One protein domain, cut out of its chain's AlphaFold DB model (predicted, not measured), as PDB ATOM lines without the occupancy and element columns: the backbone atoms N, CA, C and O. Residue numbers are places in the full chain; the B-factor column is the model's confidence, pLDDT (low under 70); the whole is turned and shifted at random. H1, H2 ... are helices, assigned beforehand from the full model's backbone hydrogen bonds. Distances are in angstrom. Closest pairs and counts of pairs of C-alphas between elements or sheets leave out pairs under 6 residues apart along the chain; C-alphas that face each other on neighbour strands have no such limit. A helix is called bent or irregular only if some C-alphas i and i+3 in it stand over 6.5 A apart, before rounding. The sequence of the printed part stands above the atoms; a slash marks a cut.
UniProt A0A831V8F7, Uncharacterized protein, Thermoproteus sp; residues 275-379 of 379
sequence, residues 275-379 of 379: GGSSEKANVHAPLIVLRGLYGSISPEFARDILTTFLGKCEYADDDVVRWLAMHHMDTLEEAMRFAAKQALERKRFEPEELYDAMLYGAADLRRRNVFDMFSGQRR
ATOM      1  N   GLY A 275     634.956 423.238 430.113       71.94
ATOM      2  CA  GLY A 275     635.187 421.806 430.321       71.94
ATOM      3  C   GLY A 275     634.032 421.069 431.006       71.94
ATOM      4  O   GLY A 275     634.257 420.009 431.580       71.94
ATOM      5  N   GLY A 276     632.823 421.643 431.019       74.19
ATOM      6  CA  GLY A 276     631.671 421.105 431.750       74.19
ATOM      7  C   GLY A 276     631.845 421.125 433.274       74.19
ATOM      8  O   GLY A 276     631.196 420.351 433.973       74.19
ATOM      9  N   SER A 277     632.755 421.955 433.795       82.81
ATOM     10  CA  SER A 277     633.063 422.035 435.225       82.81
ATOM     11  C   SER A 277     632.385 423.244 435.860       82.81
ATOM     12  O   SER A 277     632.702 424.390 435.534       82.81
ATOM     13  N   SER A 278     631.495 423.000 436.825       86.81
ATOM     14  CA  SER A 278     630.837 424.067 437.591       86.81
ATOM     15  C   SER A 278     631.845 424.895 438.388       86.81
ATOM     16  O   SER A 278     631.678 426.102 438.520       86.81
ATOM     17  N   GLU A 279     632.917 424.275 438.886       88.00
ATOM     18  CA  GLU A 279     634.005 424.976 439.575       88.00
ATOM     19  C   GLU A 279     634.686 425.974 438.630       88.00
ATOM     20  O   GLU A 279     634.744 427.172 438.916       88.00
ATOM     21  N   LYS A 280     635.099 425.499 437.449       85.56
ATOM     22  CA  LYS A 280     635.734 426.332 436.424       85.56
ATOM     23  C   LYS A 280     634.784 427.423 435.929       85.56
ATOM     24  O   LYS A 280     635.194 428.576 435.790       85.56
ATOM     25  N   ALA A 281     633.507 427.109 435.734       89.62
ATOM     26  CA  ALA A 281     632.498 428.088 435.351       89.62
ATOM     27  C   ALA A 281     632.277 429.161 436.421       89.62
ATOM     28  O   ALA A 281     632.261 430.340 436.089       89.62
ATOM     29  N   ASN A 282     632.196 428.806 437.704       90.44
ATOM     30  CA  ASN A 282     632.026 429.772 438.798       90.44
ATOM     31  C   ASN A 282     633.212 430.736 438.938       90.44
ATOM     32  O   ASN A 282     633.048 431.891 439.360       90.44
ATOM     33  N   VAL A 283     634.417 430.275 438.594       90.31
ATOM     34  CA  VAL A 283     635.603 431.131 438.556       90.31
ATOM     35  C   VAL A 283     635.488 432.166 437.438       90.31
ATOM     36  O   VAL A 283     635.651 433.356 437.710       90.31
ATOM     37  N   HIS A 284     635.137 431.734 436.224       90.88
ATOM     38  CA  HIS A 284     635.216 432.554 435.008       90.88
ATOM     39  C   HIS A 284     633.912 433.284 434.637       90.88
ATOM     40  O   HIS A 284     633.954 434.252 433.881       90.88
ATOM     41  N   ALA A 285     632.760 432.896 435.190       93.25
ATOM     42  CA  ALA A 285     631.457 433.508 434.917       93.25
ATOM     43  C   ALA A 285     631.411 435.040 435.079       93.25
ATOM     44  O   ALA A 285     630.781 435.690 434.246       93.25
ATOM     45  N   PRO A 286     632.090 435.665 436.066       91.75
ATOM     46  CA  PRO A 286     632.212 437.121 436.120       91.75
ATOM     47  C   PRO A 286     632.748 437.742 434.819       91.75
ATOM     48  O   PRO A 286     632.213 438.745 434.356       91.75
ATOM     49  N   LEU A 287     633.755 437.130 434.187       89.25
ATOM     50  CA  LEU A 287     634.292 437.619 432.914       89.25
ATOM     51  C   LEU A 287     633.274 437.478 431.783       89.25
ATOM     52  O   LEU A 287     633.117 438.404 430.997       89.25
ATOM     53  N   ILE A 288     632.543 436.360 431.736       90.44
ATOM     54  CA  ILE A 288     631.493 436.125 430.732       90.44
ATOM     55  C   ILE A 288     630.372 437.166 430.875       90.44
ATOM     56  O   ILE A 288     629.921 437.732 429.880       90.44
ATOM     57  N   VAL A 289     629.951 437.470 432.110       89.25
ATOM     58  CA  VAL A 289     628.945 438.507 432.401       89.25
ATOM     59  C   VAL A 289     629.433 439.881 431.948       89.25
ATOM     60  O   VAL A 289     628.711 440.572 431.232       89.25
ATOM     61  N   LEU A 290     630.643 440.288 432.344       83.94
ATOM     62  CA  LEU A 290     631.200 441.585 431.952       83.94
ATOM     63  C   LEU A 290     631.317 441.694 430.436       83.94
ATOM     64  O   LEU A 290     630.875 442.683 429.853       83.94
ATOM     65  N   ARG A 291     631.821 440.644 429.794       81.00
ATOM     66  CA  ARG A 291     631.956 440.598 428.348       81.00
ATOM     67  C   ARG A 291     630.620 440.711 427.625       81.00
ATOM     68  O   ARG A 291     630.483 441.510 426.704       81.00
ATOM     69  N   GLY A 292     629.602 439.979 428.073       81.62
ATOM     70  CA  GLY A 292     628.267 440.054 427.482       81.62
ATOM     71  C   GLY A 292     627.631 441.449 427.564       81.62
ATOM     72  O   GLY A 292     626.830 441.810 426.703       81.62
ATOM     73  N   LEU A 293     627.986 442.249 428.574       79.75
ATOM     74  CA  LEU A 293     627.414 443.583 428.805       79.75
ATOM     75  C   LEU A 293     628.222 444.714 428.169       79.75
ATOM     76  O   LEU A 293     627.646 445.695 427.687       79.75
ATOM     77  N   TYR A 294     629.547 444.602 428.206       73.19
ATOM     78  CA  TYR A 294     630.461 445.685 427.857       73.19
ATOM     79  C   TYR A 294     631.253 445.424 426.576       73.19
ATOM     80  O   TYR A 294     631.827 446.369 426.043       73.19
ATOM     81  N   GLY A 295     631.210 444.204 426.034       68.06
ATOM     82  CA  GLY A 295     631.986 443.803 424.865       68.06
ATOM     83  C   GLY A 295     633.353 443.242 425.249       68.06
ATOM     84  O   GLY A 295     633.538 442.719 426.347       68.06
ATOM     85  N   SER A 296     634.310 443.308 424.325       65.94
ATOM     86  CA  SER A 296     635.657 442.780 424.539       65.94
ATOM     87  C   SER A 296     636.344 443.416 425.754       65.94
ATOM     88  O   SER A 296     636.220 444.609 426.026       65.94
ATOM     89  N   ILE A 297     637.094 442.591 426.479       66.81
ATOM     90  CA  ILE A 297     637.916 442.975 427.629       66.81
ATOM     91  C   ILE A 297     639.352 442.537 427.343       66.81
ATOM     92  O   ILE A 297     639.554 441.476 426.755       66.81
ATOM     93  N   SER A 298     640.355 443.337 427.715       65.62
ATOM     94  CA  SER A 298     641.747 442.950 427.455       65.62
ATOM     95  C   SER A 298     642.149 441.731 428.299       65.62
ATOM     96  O   SER A 298     641.612 441.549 429.397       65.62
ATOM     97  N   PRO A 299     643.096 440.896 427.836       61.97
ATOM     98  CA  PRO A 299     643.578 439.752 428.609       61.97
ATOM     99  C   PRO A 299     644.141 440.143 429.979       61.97
ATOM    100  O   PRO A 299     643.914 439.436 430.957       61.97
ATOM    101  N   GLU A 300     644.845 441.272 430.069       65.12
ATOM    102  CA  GLU A 300     645.410 441.795 431.318       65.12
ATOM    103  C   GLU A 300     644.295 442.192 432.277       65.12
ATOM    104  O   GLU A 300     644.294 441.777 433.431       65.12
ATOM    105  N   PHE A 301     643.291 442.915 431.778       72.19
ATOM    106  CA  PHE A 301     642.178 443.346 432.607       72.19
ATOM    107  C   PHE A 301     641.297 442.170 433.034       72.19
ATOM    108  O   PHE A 301     640.843 442.121 434.173       72.19
ATOM    109  N   ALA A 302     641.102 441.179 432.161       77.06
ATOM    110  CA  ALA A 302     640.423 439.936 432.502       77.06
ATOM    111  C   ALA A 302     641.156 439.179 433.624       77.06
ATOM    112  O   ALA A 302     640.509 438.700 434.560       77.06
ATOM    113  N   ARG A 303     642.496 439.126 433.584       76.62
ATOM    114  CA  ARG A 303     643.297 438.591 434.696       76.62
ATOM    115  C   ARG A 303     643.109 439.433 435.949       76.62
ATOM    116  O   ARG A 303     642.743 438.864 436.966       76.62
ATOM    117  N   ASP A 304     643.263 440.751 435.877       77.88
ATOM    118  CA  ASP A 304     643.125 441.643 437.036       77.88
ATOM    119  C   ASP A 304     641.750 441.532 437.701       77.88
ATOM    120  O   ASP A 304     641.654 441.502 438.929       77.88
ATOM    121  N   ILE A 305     640.675 441.410 436.916       80.00
ATOM    122  CA  ILE A 305     639.325 441.131 437.425       80.00
ATOM    123  C   ILE A 305     639.337 439.858 438.265       80.00
ATOM    124  O   ILE A 305     638.904 439.882 439.419       80.00
ATOM    125  N   LEU A 306     639.854 438.752 437.732       82.00
ATOM    126  CA  LEU A 306     639.880 437.493 438.468       82.00
ATOM    127  C   LEU A 306     640.820 437.538 439.676       82.00
ATOM    128  O   LEU A 306     640.441 437.062 440.744       82.00
ATOM    129  N   THR A 307     642.014 438.109 439.546       79.44
ATOM    130  CA  THR A 307     643.071 438.065 440.564       79.44
ATOM    131  C   THR A 307     642.891 439.151 441.621       79.44
ATOM    132  O   THR A 307     642.718 438.839 442.797       79.44
ATOM    133  N   THR A 308     642.872 440.413 441.208       72.38
ATOM    134  CA  THR A 308     642.888 441.593 442.075       72.38
ATOM    135  C   THR A 308     641.506 441.894 442.637       72.38
ATOM    136  O   THR A 308     641.360 442.142 443.834       72.38
ATOM    137  N   PHE A 309     640.467 441.846 441.800       69.25
ATOM    138  CA  PHE A 309     639.126 442.252 442.227       69.25
ATOM    139  C   PHE A 309     638.339 441.102 442.851       69.25
ATOM    140  O   PHE A 309     637.643 441.301 443.850       69.25
ATOM    141  N   LEU A 310     638.462 439.889 442.307       76.94
ATOM    142  CA  LEU A 310     637.705 438.725 442.769       76.94
ATOM    143  C   LEU A 310     638.511 437.764 443.660       76.94
ATOM    144  O   LEU A 310     637.898 436.987 444.395       76.94
ATOM    145  N   GLY A 311     639.847 437.838 443.679       73.88
ATOM    146  CA  GLY A 311     640.692 436.984 444.527       73.88
ATOM    147  C   GLY A 311     640.734 435.511 444.099       73.88
ATOM    148  O   GLY A 311     640.884 434.638 444.944       73.88
ATOM    149  N   LYS A 312     640.554 435.219 442.806       73.81
ATOM    150  CA  LYS A 312     640.419 433.866 442.231       73.81
ATOM    151  C   LYS A 312     641.668 433.376 441.477       73.81
ATOM    152  O   LYS A 312     641.561 432.494 440.631       73.81
ATOM    153  N   CYS A 313     642.841 433.942 441.770       63.78
ATOM    154  CA  CYS A 313     644.084 433.726 441.014       63.78
ATOM    155  C   CYS A 313     644.503 432.247 440.906       63.78
ATOM    156  O   CYS A 313     644.859 431.790 439.829       63.78
ATOM    157  N   GLU A 314     644.395 431.483 441.995       62.41
ATOM    158  CA  GLU A 314     644.864 430.088 442.047       62.41
ATOM    159  C   GLU A 314     644.003 429.100 441.239       62.41
ATOM    160  O   GLU A 314     644.426 427.971 441.008       62.41
ATOM    161  N   TYR A 315     642.816 429.520 440.785       66.25
ATOM    162  CA  TYR A 315     641.839 428.667 440.094       66.25
ATOM    163  C   TYR A 315     641.519 429.151 438.670       66.25
ATOM    164  O   TYR A 315     640.661 428.575 437.994       66.25
ATOM    165  N   ALA A 316     642.160 430.237 438.222       73.62
ATOM    166  CA  ALA A 316     641.959 430.795 436.891       73.62
ATOM    167  C   ALA A 316     642.749 429.987 435.853       73.62
ATOM    168  O   ALA A 316     643.949 429.773 435.990       73.62
ATOM    169  N   ASP A 317     642.060 429.544 434.806       72.44
ATOM    170  CA  ASP A 317     642.667 428.820 433.697       72.44
ATOM    171  C   ASP A 317     643.072 429.838 432.624       72.44
ATOM    172  O   ASP A 317     642.215 430.483 432.012       72.44
ATOM    173  N   ASP A 318     644.379 430.003 432.416       67.69
ATOM    174  CA  ASP A 318     644.940 431.006 431.504       67.69
ATOM    175  C   ASP A 318     644.435 430.864 430.061       67.69
ATOM    176  O   ASP A 318     644.255 431.876 429.373       67.69
ATOM    177  N   ASP A 319     644.155 429.641 429.605       63.09
ATOM    178  CA  ASP A 319     643.627 429.405 428.262       63.09
ATOM    179  C   ASP A 319     642.185 429.914 428.156       63.09
ATOM    180  O   ASP A 319     641.812 430.538 427.160       63.09
ATOM    181  N   VAL A 320     641.385 429.739 429.212       70.56
ATOM    182  CA  VAL A 320     640.018 430.276 429.275       70.56
ATOM    183  C   VAL A 320     640.006 431.787 429.405       70.56
ATOM    184  O   VAL A 320     639.189 432.437 428.759       70.56
ATOM    185  N   VAL A 321     640.902 432.369 430.201       75.75
ATOM    186  CA  VAL A 321     640.997 433.830 430.337       75.75
ATOM    187  C   VAL A 321     641.372 434.469 429.007       75.75
ATOM    188  O   VAL A 321     640.730 435.431 428.587       75.75
ATOM    189  N   ARG A 322     642.365 433.911 428.303       66.31
ATOM    190  CA  ARG A 322     642.721 434.365 426.953       66.31
ATOM    191  C   ARG A 322     641.545 434.200 426.004       66.31
ATOM    192  O   ARG A 322     641.224 435.151 425.299       66.31
ATOM    193  N   TRP A 323     640.858 433.057 426.036       72.81
ATOM    194  CA  TRP A 323     639.660 432.841 425.228       72.81
ATOM    195  C   TRP A 323     638.599 433.913 425.485       72.81
ATOM    196  O   TRP A 323     638.205 434.617 424.561       72.81
ATOM    197  N   LEU A 324     638.244 434.150 426.747       74.00
ATOM    198  CA  LEU A 324     637.259 435.153 427.150       74.00
ATOM    199  C   LEU A 324     637.695 436.605 426.935       74.00
ATOM    200  O   LEU A 324     636.836 437.482 426.993       74.00
ATOM    201  N   ALA A 325     638.957 436.881 426.632       68.81
ATOM    202  CA  ALA A 325     639.412 438.211 426.237       68.81
ATOM    203  C   ALA A 325     639.377 438.441 424.710       68.81
ATOM    204  O   ALA A 325     639.228 439.573 424.251       68.81
ATOM    205  N   MET A 326     639.487 437.381 423.900       63.28
ATOM    206  CA  MET A 326     639.509 437.475 422.433       63.28
ATOM    207  C   MET A 326     638.130 437.792 421.871       63.28
ATOM    208  O   MET A 326     637.245 436.986 422.101       63.28
ATOM    209  N   HIS A 327     637.943 438.830 421.048       62.16
ATOM    210  CA  HIS A 327     636.682 439.013 420.311       62.16
ATOM    211  C   HIS A 327     636.337 437.754 419.493       62.16
ATOM    212  O   HIS A 327     637.184 437.199 418.791       62.16
ATOM    213  N   HIS A 328     635.107 437.268 419.630       64.06
ATOM    214  CA  HIS A 328     634.610 436.081 418.945       64.06
ATOM    215  C   HIS A 328     633.640 436.486 417.838       64.06
ATOM    216  O   HIS A 328     633.243 437.640 417.724       64.06
ATOM    217  N   MET A 329     633.243 435.525 417.009       62.00
ATOM    218  CA  MET A 329     632.199 435.764 416.017       62.00
ATOM    219  C   MET A 329     630.846 436.089 416.656       62.00
ATOM    220  O   MET A 329     630.575 435.691 417.794       62.00
ATOM    221  N   ASP A 330     629.984 436.744 415.878       68.44
ATOM    222  CA  ASP A 330     628.724 437.329 416.341       68.44
ATOM    223  C   ASP A 330     627.849 436.349 417.126       68.44
ATOM    224  O   ASP A 330     627.299 436.738 418.145       68.44
ATOM    225  N   THR A 331     627.779 435.067 416.752       72.44
ATOM    226  CA  THR A 331     626.990 434.065 417.493       72.44
ATOM    227  C   THR A 331     627.525 433.785 418.902       72.44
ATOM    228  O   THR A 331     626.741 433.631 419.836       72.44
ATOM    229  N   LEU A 332     628.849 433.723 419.090       74.50
ATOM    230  CA  LEU A 332     629.454 433.531 420.416       74.50
ATOM    231  C   LEU A 332     629.319 434.805 421.260       74.50
ATOM    232  O   LEU A 332     629.019 434.726 422.450       74.50
ATOM    233  N   GLU A 333     629.490 435.974 420.640       75.94
ATOM    234  CA  GLU A 333     629.277 437.269 421.299       75.94
ATOM    235  C   GLU A 333     627.817 437.470 421.705       75.94
ATOM    236  O   GLU A 333     627.520 437.886 422.826       75.94
ATOM    237  N   GLU A 334     626.888 437.124 420.816       78.12
ATOM    238  CA  GLU A 334     625.457 437.137 421.075       78.12
ATOM    239  C   GLU A 334     625.101 436.146 422.179       78.12
ATOM    240  O   GLU A 334     624.315 436.494 423.054       78.12
ATOM    241  N   ALA A 335     625.724 434.966 422.216       84.06
ATOM    242  CA  ALA A 335     625.510 434.004 423.288       84.06
ATOM    243  C   ALA A 335     625.977 434.526 424.649       84.06
ATOM    244  O   ALA A 335     625.231 434.428 425.624       84.06
ATOM    245  N   MET A 336     627.153 435.150 424.734       86.69
ATOM    246  CA  MET A 336     627.608 435.771 425.983       86.69
ATOM    247  C   MET A 336     626.711 436.942 426.394       86.69
ATOM    248  O   MET A 336     626.347 437.053 427.566       86.69
ATOM    249  N   ARG A 337     626.289 437.786 425.442       84.19
ATOM    250  CA  ARG A 337     625.340 438.884 425.686       84.19
ATOM    251  C   ARG A 337     623.993 438.367 426.177       84.19
ATOM    252  O   ARG A 337     623.447 438.893 427.147       84.19
ATOM    253  N   PHE A 338     623.472 437.334 425.525       89.19
ATOM    254  CA  PHE A 338     622.249 436.649 425.908       89.19
ATOM    255  C   PHE A 338     622.386 436.096 427.325       89.19
ATOM    256  O   PHE A 338     621.608 436.484 428.190       89.19
ATOM    257  N   ALA A 339     623.406 435.283 427.606       90.88
ATOM    258  CA  ALA A 339     623.616 434.682 428.921       90.88
ATOM    259  C   ALA A 339     623.746 435.732 430.030       90.88
ATOM    260  O   ALA A 339     623.114 435.606 431.079       90.88
ATOM    261  N   ALA A 340     624.511 436.802 429.789       90.06
ATOM    262  CA  ALA A 340     624.665 437.900 430.738       90.06
ATOM    263  C   ALA A 340     623.323 438.591 431.021       90.06
ATOM    264  O   ALA A 340     622.955 438.785 432.182       90.06
ATOM    265  N   LYS A 341     622.548 438.907 429.974       88.69
ATOM    266  CA  LYS A 341     621.215 439.505 430.113       88.69
ATOM    267  C   LYS A 341     620.263 438.591 430.882       88.69
ATOM    268  O   LYS A 341     619.624 439.041 431.830       88.69
ATOM    269  N   GLN A 342     620.198 437.313 430.514       91.25
ATOM    270  CA  GLN A 342     619.331 436.333 431.168       91.25
ATOM    271  C   GLN A 342     619.690 436.154 432.652       91.25
ATOM    272  O   GLN A 342     618.798 436.117 433.499       91.25
ATOM    273  N   ALA A 343     620.980 436.133 432.997       92.12
ATOM    274  CA  ALA A 343     621.435 436.066 434.384       92.12
ATOM    275  C   ALA A 343     621.052 437.322 435.190       92.12
ATOM    276  O   ALA A 343     620.559 437.217 436.315       92.12
ATOM    277  N   LEU A 344     621.206 438.522 434.616       88.06
ATOM    278  CA  LEU A 344     620.795 439.765 435.280       88.06
ATOM    279  C   LEU A 344     619.278 439.850 435.489       88.06
ATOM    280  O   LEU A 344     618.846 440.316 436.545       88.06
ATOM    281  N   GLU A 345     618.498 439.391 434.507       91.38
ATOM    282  CA  GLU A 345     617.030 439.347 434.533       91.38
ATOM    283  C   GLU A 345     616.471 438.121 435.278       91.38
ATOM    284  O   GLU A 345     615.259 438.019 435.461       91.38
ATOM    285  N   ARG A 346     617.338 437.202 435.728       91.44
ATOM    286  CA  ARG A 346     616.980 435.928 436.376       91.44
ATOM    287  C   ARG A 346     616.007 435.074 435.556       91.44
ATOM    288  O   ARG A 346     615.105 434.438 436.096       91.44
ATOM    289  N   LYS A 347     616.218 435.027 434.248       90.62
ATOM    290  CA  LYS A 347     615.484 434.171 433.316       90.62
ATOM    291  C   LYS A 347     616.351 432.969 432.956       90.62
ATOM    292  O   LYS A 347     617.509 433.140 432.598       90.62
ATOM    293  N   ARG A 348     615.809 431.763 433.101       88.00
ATOM    294  CA  ARG A 348     616.561 430.516 432.897       88.00
ATOM    295  C   ARG A 348     616.933 430.306 431.427       88.00
ATOM    296  O   ARG A 348     616.159 430.662 430.539       88.00
ATOM    297  N   PHE A 349     618.089 429.686 431.198       85.56
ATOM    298  CA  PHE A 349     618.527 429.170 429.901       85.56
ATOM    299  C   PHE A 349     619.340 427.886 430.092       85.56
ATOM    300  O   PHE A 349     619.805 427.615 431.195       85.56
ATOM    301  N   GLU A 350     619.518 427.134 429.008       80.50
ATOM    302  CA  GLU A 350     620.357 425.933 428.987       80.50
ATOM    303  C   GLU A 350     621.766 426.235 428.444       80.50
ATOM    304  O   GLU A 350     621.877 427.033 427.503       80.50
ATOM    305  N   PRO A 351     622.826 425.588 428.969       82.12
ATOM    306  CA  PRO A 351     622.806 424.630 430.092       82.12
ATOM    307  C   PRO A 351     622.467 425.267 431.449       82.12
ATOM    308  O   PRO A 351     622.989 426.344 431.757       82.12
ATOM    309  N   GLU A 352     621.635 424.607 432.265       85.81
ATOM    310  CA  GLU A 352     621.243 425.096 433.603       85.81
ATOM    311  C   GLU A 352     622.466 425.359 434.501       85.81
ATOM    312  O   GLU A 352     622.522 426.377 435.191       85.81
ATOM    313  N   GLU A 353     623.509 424.532 434.418       91.69
ATOM    314  CA  GLU A 353     624.738 424.711 435.194       91.69
ATOM    315  C   GLU A 353     625.520 425.964 434.777       91.69
ATOM    316  O   GLU A 353     626.108 426.651 435.620       91.69
ATOM    317  N   LEU A 354     625.512 426.298 433.481       91.25
ATOM    318  CA  LEU A 354     626.095 427.548 432.998       91.25
ATOM    319  C   LEU A 354     625.257 428.740 433.467       91.25
ATOM    320  O   LEU A 354     625.820 429.748 433.891       91.25
ATOM    321  N   TYR A 355     623.929 428.636 433.426       93.94
ATOM    322  CA  TYR A 355     623.040 429.669 433.955       93.94
ATOM    323  C   TYR A 355     623.294 429.940 435.445       93.94
ATOM    324  O   TYR A 355     623.452 431.100 435.836       93.94
ATOM    325  N   ASP A 356     623.419 428.895 436.261       95.31
ATOM    326  CA  ASP A 356     623.708 429.015 437.691       95.31
ATOM    327  C   ASP A 356     625.073 429.670 437.948       95.31
ATOM    328  O   ASP A 356     625.187 430.577 438.783       95.31
ATOM    329  N   ALA A 357     626.098 429.300 437.174       95.19
ATOM    330  CA  ALA A 357     627.402 429.955 437.240       95.19
ATOM    331  C   ALA A 357     627.313 431.442 436.861       95.19
ATOM    332  O   ALA A 357     627.918 432.296 437.516       95.19
ATOM    333  N   MET A 358     626.515 431.787 435.848       95.50
ATOM    334  CA  MET A 358     626.295 433.173 435.427       95.50
ATOM    335  C   MET A 358     625.546 433.990 436.487       95.50
ATOM    336  O   MET A 358     625.893 435.152 436.718       95.50
ATOM    337  N   LEU A 359     624.575 433.396 437.190       95.44
ATOM    338  CA  LEU A 359     623.928 434.017 438.349       95.44
ATOM    339  C   LEU A 359     624.935 434.299 439.468       95.44
ATOM    340  O   LEU A 359     624.942 435.403 440.026       95.44
ATOM    341  N   TYR A 360     625.793 433.323 439.776       92.06
ATOM    342  CA  TYR A 360     626.855 433.475 440.767       92.06
ATOM    343  C   TYR A 360     627.830 434.590 440.373       92.06
ATOM    344  O   TYR A 360     628.098 435.490 441.172       92.06
ATOM    345  N   GLY A 361     628.298 434.588 439.124       90.88
ATOM    346  CA  GLY A 361     629.217 435.594 438.601       90.88
ATOM    347  C   GLY A 361     628.637 437.008 438.648       90.88
ATOM    348  O   GLY A 361     629.291 437.929 439.136       90.88
ATOM    349  N   ALA A 362     627.379 437.182 438.233       91.50
ATOM    350  CA  ALA A 362     626.693 438.469 438.315       91.50
ATOM    351  C   ALA A 362     626.526 438.951 439.768       91.50
ATOM    352  O   ALA A 362     626.646 440.146 440.046       91.50
ATOM    353  N   ALA A 363     626.263 438.040 440.709       90.56
ATOM    354  CA  ALA A 363     626.165 438.373 442.127       90.56
ATOM    355  C   ALA A 363     627.522 438.773 442.735       90.56
ATOM    356  O   ALA A 363     627.571 439.721 443.520       90.56
ATOM    357  N   ASP A 364     628.608 438.094 442.360       88.06
ATOM    358  CA  ASP A 364     629.975 438.387 442.815       88.06
ATOM    359  C   ASP A 364     630.424 439.779 442.333       88.06
ATOM    360  O   ASP A 364     630.860 440.611 443.131       88.06
ATOM    361  N   LEU A 365     630.174 440.097 441.057       88.25
ATOM    362  CA  LEU A 365     630.433 441.424 440.484       88.25
ATOM    363  C   LEU A 365     629.646 442.540 441.186       88.25
ATOM    364  O   LEU A 365     630.208 443.598 441.471       88.25
ATOM    365  N   ARG A 366     628.357 442.308 441.495       88.00
ATOM    366  CA  ARG A 366     627.535 443.267 442.258       88.00
ATOM    367  C   ARG A 366     628.079 443.470 443.667       88.00
ATOM    368  O   ARG A 366     628.172 444.602 444.117       88.00
ATOM    369  N   ARG A 367     628.443 442.391 444.365       86.81
ATOM    370  CA  ARG A 367     628.939 442.458 445.749       86.81
ATOM    371  C   ARG A 367     630.222 443.278 445.864       86.81
ATOM    372  O   ARG A 367     630.445 443.907 446.891       86.81
ATOM    373  N   ARG A 368     631.059 443.248 444.827       83.00
ATOM    374  CA  ARG A 368     632.353 443.937 444.800       83.00
ATOM    375  C   ARG A 368     632.331 445.268 444.046       83.00
ATOM    376  O   ARG A 368     633.392 445.819 443.789       83.00
ATOM    377  N   ASN A 369     631.143 445.777 443.700       81.19
ATOM    378  CA  ASN A 369     630.938 447.042 442.981       81.19
ATOM    379  C   ASN A 369     631.738 447.159 441.667       81.19
ATOM    380  O   ASN A 369     632.085 448.254 441.231       81.19
ATOM    381  N   VAL A 370     632.014 446.033 441.000       78.62
ATOM    382  CA  VAL A 370     632.806 446.028 439.756       78.62
ATOM    383  C   VAL A 370     632.034 446.703 438.616       78.62
ATOM    384  O   VAL A 370     632.628 447.393 437.794       78.62
ATOM    385  N   PHE A 371     630.700 446.586 438.584       76.19
ATOM    386  CA  PHE A 371     629.864 447.257 437.574       76.19
ATOM    387  C   PHE A 371     630.002 448.786 437.590       76.19
ATOM    388  O   PHE A 371     629.977 449.415 436.529       76.19
ATOM    389  N   ASP A 372     630.201 449.380 438.767       70.69
ATOM    390  CA  ASP A 372     630.330 450.831 438.907       70.69
ATOM    391  C   ASP A 372     631.633 451.327 438.267       70.69
ATOM    392  O   ASP A 372     631.642 452.369 437.607       70.69
ATOM    393  N   MET A 373     632.700 450.525 438.341       67.44
ATOM    394  CA  MET A 373     633.984 450.807 437.693       67.44
ATOM    395  C   MET A 373     633.871 450.847 436.161       67.44
ATOM    396  O   MET A 373     634.454 451.720 435.524       67.44
ATOM    397  N   PHE A 374     633.066 449.957 435.571       63.59
ATOM    398  CA  PHE A 374     632.790 449.948 434.127       63.59
ATOM    399  C   PHE A 374     631.852 451.083 433.694       63.59
ATOM    400  O   PHE A 374     631.939 451.578 432.570       63.59
ATOM    401  N   SER A 375     630.947 451.521 434.573       55.50
ATOM    402  CA  SER A 375     630.033 452.635 434.287       55.50
ATOM    403  C   SER A 375     630.728 454.004 434.306       55.50
ATOM    404  O   SER A 375     630.333 454.901 433.561       55.50
ATOM    405  N   GLY A 376     631.800 454.146 435.098       48.09
ATOM    406  CA  GLY A 376     632.622 455.357 435.174       48.09
ATOM    407  C   GLY A 376     633.512 455.602 433.951       48.09
ATOM    408  O   GLY A 376     633.882 456.742 433.707       48.09
ATOM    409  N   GLN A 377     633.803 454.570 433.152       44.62
ATOM    410  CA  GLN A 377     634.576 454.681 431.905       44.62
ATOM    411  C   GLN A 377     633.734 455.095 430.681       44.62
ATOM    412  O   GLN A 377     634.279 455.281 429.598       44.62
ATOM    413  N   ARG A 378     632.406 455.234 430.827       38.75
ATOM    414  CA  ARG A 378     631.484 455.689 429.764       38.75
ATOM    415  C   ARG A 378     631.051 457.160 429.901       38.75
ATOM    416  O   ARG A 378     630.069 457.544 429.264       38.75
ATOM    417  N   ARG A 379     631.706 457.960 430.747       30.27
ATOM    418  CA  ARG A 379     631.430 459.399 430.890       30.27
ATOM    419  C   ARG A 379     632.515 460.258 430.281       30.27
ATOM    420  O   ARG A 379     633.694 459.941 430.531       30.27
TER     421      ARG A 379
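This is residues 275 to 379 of the 379 residues of an uncharacterized protein of Thermoproteus sp (UniProt A0A831V8F7). Kinked H1 runs through the middle of a compact, rounded cluster of crossed helices, with H4 and H5 packed on one side, H2 and H3 on the other, and short H6 near its last residue. The printed part has 105 residues with six named helices, H1 to H6 in order, and no named strand: all helix. The radius of gyration of the C-alphas is 12.6 A; the spans are 33 by 31 by 29 A.

Find C-alpha 278 at (630.837, 424.067, 437.591); H1, residues 278 to 294, runs 23.7 A, irregular, with a kink of 46 degrees near residue 285 and C-alphas 283 and 286 7.3 A apart. Then come H2, 299 to 309; H3, 318 to 325; H4, 330 to 345, 21.7 A; H5, 352 to 367, 22.5 A; and H6, 370 to 376, ending at (632.622, 455.357, 435.174).

Start at the hub, H1. It touches H5, closest C-alphas Pro 286 and Gly 361, 4.2 A, at a steep tilt of 65 degrees. Its residues 288 to 293 touch H4, closest C-alphas Gly 292 and Arg 337, 3.6 A, about perpendicular at 79 degrees. Every O i to N i+4 pair is within hydrogen-bond range in H2 to H6, and 11 of 13 in H1.

The farthest C-alphas, Gly 276 and Arg 379, are 38.3 A apart. The printed part has no cut and no long link. Look for pLDDT under 70 at 26 residues, among them 373 to 379.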